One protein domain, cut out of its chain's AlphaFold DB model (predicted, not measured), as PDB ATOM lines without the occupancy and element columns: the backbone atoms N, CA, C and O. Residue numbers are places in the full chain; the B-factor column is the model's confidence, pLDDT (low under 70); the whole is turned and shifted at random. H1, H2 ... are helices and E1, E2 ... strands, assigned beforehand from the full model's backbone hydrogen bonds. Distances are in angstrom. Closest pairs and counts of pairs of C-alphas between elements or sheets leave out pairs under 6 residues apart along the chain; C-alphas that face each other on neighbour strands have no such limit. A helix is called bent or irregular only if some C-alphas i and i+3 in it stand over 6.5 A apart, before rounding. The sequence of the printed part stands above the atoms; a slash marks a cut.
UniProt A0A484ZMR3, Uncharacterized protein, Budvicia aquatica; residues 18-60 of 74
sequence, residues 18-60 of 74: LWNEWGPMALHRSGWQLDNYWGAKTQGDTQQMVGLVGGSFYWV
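AT A GLANCE: This is residues 18 to 60 of the 74 residues of an uncharacterized protein of Budvicia aquatica (UniProt A0A484ZMR3). A narrow, twisted sheet of three antiparallel strands, E1, E2 and E3, makes one part of an elongated model, with E1 sharply bent along its course. At the end of the sheet where E1 begins and E2 ends lie a wide loop, residues 23 to 35, and the short helix H1, which is off the sheet. The printed part has 43 residues, with one named helix and three named strands in the order H1, E1, E2, E3; the sheet's order is E1, E2, E3, antiparallel throughout, and the class is mixed, helices and strands. The whole is only just compact, close to loose, with a radius of gyration of the C-alphas of 11.0 A, and the C-alphas span 33 by 18 by 13 A.

HOW THE PARTS SIT: The sheet is a meander, each strand the antiparallel neighbour of the one before, made of E1, residues 36 to 43, E2, residues 46 to 51, and E3, residues 56 to 60. E2 is the inner strand, and E1 and E3 are the edge strands. E1 and E2 form a hairpin, with 149 degrees between their directions; N 39 and O 48 are 2.7 A apart and N 46 and O 43 are 2.9 A apart, both within hydrogen-bond range. E1 bends by 76 degrees at residue 40; before the bend the C-alphas of Trp 38 and Met 49 face each other at 4.5 A, and after it those of Thr 42 and Gln 47 at 4.2 A. E2 and E3 form a second hairpin, at 153 degrees, with N 49 and O 58 at 2.8 A and N 60 and O 47 at 3.0 A, within hydrogen-bond range. The sheet is only just strongly twisted, its C-alphas lying up to 4.3 A off their best plane. H1, residues 18 to 22, is not on the sheet, with 3 pairs of C-alphas within 10 A, and is apart from E2 and from E3. In H1 the O i to N i+4 pair is within hydrogen-bond range.

IN THESE COORDINATES: E1, the longest strand by residues, measures 18.2 A from C-alpha 36 at (-35.491, 22.241, 21.086) to C-alpha 43. E2 measures 16.0 A from Thr 46 to Gly 51. E3 measures 12.6 A and ends with C-alpha 60 at (-42.852, 25.541, 28.759). H1 begins with C-alpha 18 at (-34.789, 32.372, 11.393) and measures 5.9 A to C-alpha 22.

THE WHOLE: The two C-alphas farthest apart, those of Ser 30 and Gly 44, are 33.8 A apart. The printed part has no cut. The link from H1 to E1, 13 residues, is long; those from E1 to E2 and from E2 to E3 are tight. The mean pLDDT of the printed part is 83.8, and residue 29 is under 70.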
ATOM      1  N   LEU A  18     -35.849  33.338  11.674       77.12
ATOM      2  CA  LEU A  18     -34.789  32.372  11.393       77.12
ATOM      3  C   LEU A  18     -35.328  31.106  10.711       77.12
ATOM      4  O   LEU A  18     -34.867  30.745   9.637       77.12
ATOM      5  N   TRP A  19     -36.321  30.441  11.305       77.69
ATOM      6  CA  TRP A  19     -36.862  29.207  10.731       77.69
ATOM      7  C   TRP A  19     -37.640  29.472   9.434       77.69
ATOM      8  O   TRP A  19     -37.566  28.681   8.503       77.69
ATOM      9  N   ASN A  20     -38.350  30.599   9.338       76.38
ATOM     10  CA  ASN A  20     -39.091  30.970   8.129       76.38
ATOM     11  C   ASN A  20     -38.172  31.264   6.933       76.38
ATOM     12  O   ASN A  20     -38.551  30.984   5.801       76.38
ATOM     13  N   GLU A  21     -36.994  31.838   7.172       82.19
ATOM     14  CA  GLU A  21     -36.036  32.197   6.122       82.19
ATOM     15  C   GLU A  21     -35.129  31.021   5.742       82.19
ATOM     16  O   GLU A  21     -34.860  30.798   4.565       82.19
ATOM     17  N   TRP A  22     -34.696  30.232   6.725       82.19
ATOM     18  CA  TRP A  22     -33.664  29.210   6.531       82.19
ATOM     19  C   TRP A  22     -34.184  27.770   6.595       82.19
ATOM     20  O   TRP A  22     -33.439  26.829   6.304       82.19
ATOM     21  N   GLY A  23     -35.447  27.581   6.979       80.81
ATOM     22  CA  GLY A  23     -36.060  26.275   7.177       80.81
ATOM     23  C   GLY A  23     -35.505  25.527   8.399       80.81
ATOM     24  O   GLY A  23     -35.018  26.139   9.355       80.81
ATOM     25  N   PRO A  24     -35.576  24.183   8.396       81.19
ATOM     26  CA  PRO A  24     -35.054  23.363   9.482       81.19
ATOM     27  C   PRO A  24     -33.542  23.529   9.669       81.19
ATOM     28  O   PRO A  24     -32.757  23.219   8.772       81.19
ATOM     29  N   MET A  25     -33.106  23.913  10.874       80.19
ATOM     30  CA  MET A  25     -31.670  24.073  11.182       80.19
ATOM     31  C   MET A  25     -30.890  22.756  11.086       80.19
ATOM     32  O   MET A  25     -29.689  22.750  10.836       80.19
ATOM     33  N   ALA A  26     -31.602  21.632  11.184       75.69
ATOM     34  CA  ALA A  26     -31.132  20.280  10.896       75.69
ATOM     35  C   ALA A  26     -30.430  20.114   9.536       75.69
ATOM     36  O   ALA A  26     -29.620  19.198   9.379       75.69
ATOM     37  N   LEU A  27     -30.769  20.949   8.546       82.12
ATOM     38  CA  LEU A  27     -30.154  20.939   7.215       82.12
ATOM     39  C   LEU A  27     -28.790  21.644   7.208       82.12
ATOM     40  O   LEU A  27     -27.929  21.319   6.399       82.12
ATOM     41  N   HIS A  28     -28.563  22.544   8.166       82.38
ATOM     42  CA  HIS A  28     -27.375  23.387   8.293       82.38
ATOM     43  C   HIS A  28     -26.466  22.896   9.431       82.38
ATOM     44  O   HIS A  28     -25.970  23.702  10.208       82.38
ATOM     45  N   ARG A  29     -26.272  21.568   9.556       67.56
ATOM     46  CA  ARG A  29     -25.722  20.830  10.730       67.56
ATOM     47  C   ARG A  29     -24.447  21.371  11.403       67.56
ATOM     48  O   ARG A  29     -24.103  20.908  12.487       67.56
ATOM     49  N   SER A  30     -23.732  22.325  10.816       74.38
ATOM     50  CA  SER A  30     -22.603  22.987  11.471       74.38
ATOM     51  C   SER A  30     -23.088  23.895  12.612       74.38
ATOM     52  O   SER A  30     -23.438  25.050  12.392       74.38
ATOM     53  N   GLY A  31     -23.093  23.368  13.842       77.19
ATOM     54  CA  GLY A  31     -23.413  24.112  15.070       77.19
ATOM     55  C   GLY A  31     -24.861  23.989  15.564       77.19
ATOM     56  O   GLY A  31     -25.163  24.469  16.654       77.19
ATOM     57  N   TRP A  32     -25.737  23.304  14.821       83.50
ATOM     58  CA  TRP A  32     -27.137  23.074  15.194       83.50
ATOM     59  C   TRP A  32     -27.404  21.604  15.532       83.50
ATOM     60  O   TRP A  32     -27.011  20.703  14.793       83.50
ATOM     61  N   GLN A  33     -28.104  21.366  16.639       82.50
ATOM     62  CA  GLN A  33     -28.531  20.049  17.104       82.50
ATOM     63  C   GLN A  33     -29.996  19.799  16.736       82.50
ATOM     64  O   GLN A  33     -30.790  20.731  16.599       82.50
ATOM     65  N   LEU A  34     -30.370  18.524  16.612       80.56
ATOM     66  CA  LEU A  34     -31.752  18.093  16.375       80.56
ATOM     67  C   LEU A  34     -32.572  18.107  17.674       80.56
ATOM     68  O   LEU A  34     -33.100  17.079  18.087       80.56
ATOM     69  N   ASP A  35     -32.656  19.262  18.327       83.00
ATOM     70  CA  ASP A  35     -33.379  19.425  19.589       83.00
ATOM     71  C   ASP A  35     -34.108  20.781  19.649       83.00
ATOM     72  O   ASP A  35     -34.153  21.550  18.681       83.00
ATOM     73  N   ASN A  36     -34.730  21.048  20.789       87.50
ATOM     74  CA  ASN A  36     -35.491  22.241  21.086       87.50
ATOM     75  C   ASN A  36     -34.589  23.307  21.710       87.50
ATOM     76  O   ASN A  36     -33.717  23.031  22.540       87.50
ATOM     77  N   TYR A  37     -34.847  24.546  21.319       89.31
ATOM     78  CA  TYR A  37     -34.089  25.713  21.727       89.31
ATOM     79  C   TYR A  37     -34.981  26.680  22.487       89.31
ATOM     80  O   TYR A  37     -36.185  26.758  22.245       89.31
ATOM     81  N   TRP A  38     -34.388  27.465  23.375       91.38
ATOM     82  CA  TRP A  38     -35.095  28.566  24.007       91.38
ATOM     83  C   TRP A  38     -35.483  29.642  22.987       91.38
ATOM     84  O   TRP A  38     -34.661  30.120  22.207       91.38
ATOM     85  N   GLY A  39     -36.750  30.042  23.022       87.00
ATOM     86  CA  GLY A  39     -37.261  31.247  22.382       87.00
ATOM     87  C   GLY A  39     -37.094  32.470  23.287       87.00
ATOM     88  O   GLY A  39     -36.895  32.360  24.498       87.00
ATOM     89  N   ALA A  40     -37.192  33.661  22.697       84.31
ATOM     90  CA  ALA A  40     -36.953  34.922  23.405       84.31
ATOM     91  C   ALA A  40     -38.129  35.385  24.288       84.31
ATOM     92  O   ALA A  40     -37.954  36.253  25.140       84.31
ATOM     93  N   LYS A  41     -39.340  34.854  24.076       87.75
ATOM     94  CA  LYS A  41     -40.546  35.316  24.775       87.75
ATOM     95  C   LYS A  41     -40.730  34.628  26.122       87.75
ATOM     96  O   LYS A  41     -40.662  33.407  26.213       87.75
ATOM     97  N   THR A  42     -41.064  35.409  27.145       91.25
ATOM     98  CA  THR A  42     -41.376  34.925  28.498       91.25
ATOM     99  C   THR A  42     -42.765  35.381  28.932       91.25
ATOM    100  O   THR A  42     -43.145  36.514  28.644       91.25
ATOM    101  N   GLN A  43     -43.490  34.543  29.674       92.25
ATOM    102  CA  GLN A  43     -44.806  34.859  30.234       92.25
ATOM    103  C   GLN A  43     -44.955  34.200  31.612       92.25
ATOM    104  O   GLN A  43     -45.068  32.978  31.715       92.25
ATOM    105  N   GLY A  44     -44.941  35.001  32.683       94.56
ATOM    106  CA  GLY A  44     -44.963  34.481  34.056       94.56
ATOM    107  C   GLY A  44     -43.819  33.489  34.306       94.56
ATOM    108  O   GLY A  44     -42.658  33.796  34.012       94.56
ATOM    109  N   ASP A  45     -44.160  32.287  34.769       95.12
ATOM    110  CA  ASP A  45     -43.216  31.184  35.023       95.12
ATOM    111  C   ASP A  45     -42.927  30.313  33.794       95.12
ATOM    112  O   ASP A  45     -42.251  29.284  33.882       95.12
ATOM    113  N   THR A  46     -43.410  30.733  32.626       95.69
ATOM    114  CA  THR A  46     -43.166  30.049  31.358       95.69
ATOM    115  C   THR A  46     -42.272  30.870  30.436       95.69
ATOM    116  O   THR A  46     -42.178  32.101  30.518       95.69
ATOM    117  N   GLN A  47     -41.587  30.166  29.548       93.19
ATOM    118  CA  GLN A  47     -40.816  30.725  28.451       93.19
ATOM    119  C   GLN A  47     -41.136  29.931  27.190       93.19
ATOM    120  O   GLN A  47     -41.465  28.748  27.247       93.19
ATOM    121  N   GLN A  48     -41.102  30.600  26.048       90.62
ATOM    122  CA  GLN A  48     -41.313  29.955  24.768       90.62
ATOM    123  C   GLN A  48     -40.084  29.109  24.420       90.62
ATOM    124  O   GLN A  48     -38.955  29.563  24.582       90.62
ATOM    125  N   MET A  49     -40.291  27.909  23.898       89.38
ATOM    126  CA  MET A  49     -39.266  27.121  23.217       89.38
ATOM    127  C   MET A  49     -39.631  26.956  21.742       89.38
ATOM    128  O   MET A  49     -40.791  27.134  21.358       89.38
ATOM    129  N   VAL A  50     -38.635  26.645  20.915       85.50
ATOM    130  CA  VAL A  50     -38.785  26.377  19.486       85.50
ATOM    131  C   VAL A  50     -38.115  25.057  19.117       85.50
ATOM    132  O   VAL A  50     -36.931  24.843  19.377       85.50
ATOM    133  N   GLY A  51     -38.865  24.172  18.466       83.94
ATOM    134  CA  GLY A  51     -38.312  22.975  17.842       83.94
ATOM    135  C   GLY A  51     -37.769  23.319  16.459       83.94
ATOM    136  O   GLY A  51     -38.549  23.496  15.525       83.94
ATOM    137  N   LEU A  52     -36.447  23.396  16.288       77.94
ATOM    138  CA  LEU A  52     -35.838  23.867  15.031       77.94
ATOM    139  C   LEU A  52     -35.889  22.852  13.878       77.94
ATOM    140  O   LEU A  52     -35.546  23.194  12.747       77.94
ATOM    141  N   VAL A  53     -36.370  21.631  14.132       76.88
ATOM    142  CA  VAL A  53     -36.713  20.658  13.082       76.88
ATOM    143  C   VAL A  53     -38.034  21.037  12.402       76.88
ATOM    144  O   VAL A  53     -38.101  21.090  11.180       76.88
ATOM    145  N   GLY A  54     -39.074  21.334  13.187       72.94
ATOM    146  CA  GLY A  54     -40.436  21.568  12.686       72.94
ATOM    147  C   GLY A  54     -40.916  23.021  12.732       72.94
ATOM    148  O   GLY A  54     -42.043  23.292  12.330       72.94
ATOM    149  N   GLY A  55     -40.122  23.946  13.276       75.88
ATOM    150  CA  GLY A  55     -40.479  25.365  13.399       75.88
ATOM    151  C   GLY A  55     -41.640  25.637  14.356       75.88
ATOM    152  O   GLY A  55     -42.292  26.674  14.264       75.88
ATOM    153  N   SER A  56     -41.943  24.685  15.238       80.62
ATOM    154  CA  SER A  56     -43.073  24.769  16.165       80.62
ATOM    155  C   SER A  56     -42.663  25.442  17.467       80.62
ATOM    156  O   SER A  56     -41.555  25.221  17.953       80.62
ATOM    157  N   PHE A  57     -43.571  26.238  18.030       83.00
ATOM    158  CA  PHE A  57     -43.360  26.969  19.274       83.00
ATOM    159  C   PHE A  57     -44.288  26.456  20.368       83.00
ATOM    160  O   PHE A  57     -45.477  26.239  20.126       83.00
ATOM    161  N   TYR A  58     -43.753  26.330  21.579       85.56
ATOM    162  CA  TYR A  58     -44.500  25.879  22.750       85.56
ATOM    163  C   TYR A  58     -44.140  26.717  23.972       85.56
ATOM    164  O   TYR A  58     -42.995  27.138  24.122       85.56
ATOM    165  N   TRP A  59     -45.108  26.939  24.857       91.12
ATOM    166  CA  TRP A  59     -44.860  27.507  26.178       91.12
ATOM    167  C   TRP A  59     -44.510  26.389  27.147       91.12
ATOM    168  O   TRP A  59     -45.220  25.388  27.240       91.12
ATOM    169  N   VAL A  60     -43.400  26.554  27.854       91.94
ATOM    170  CA  VAL A  60     -42.852  25.541  28.759       91.94
ATOM    171  C   VAL A  60     -42.386  26.198  30.059       91.94
ATOM    172  O   VAL A  60     -42.054  27.386  30.049       91.94
TER     173      VAL A  60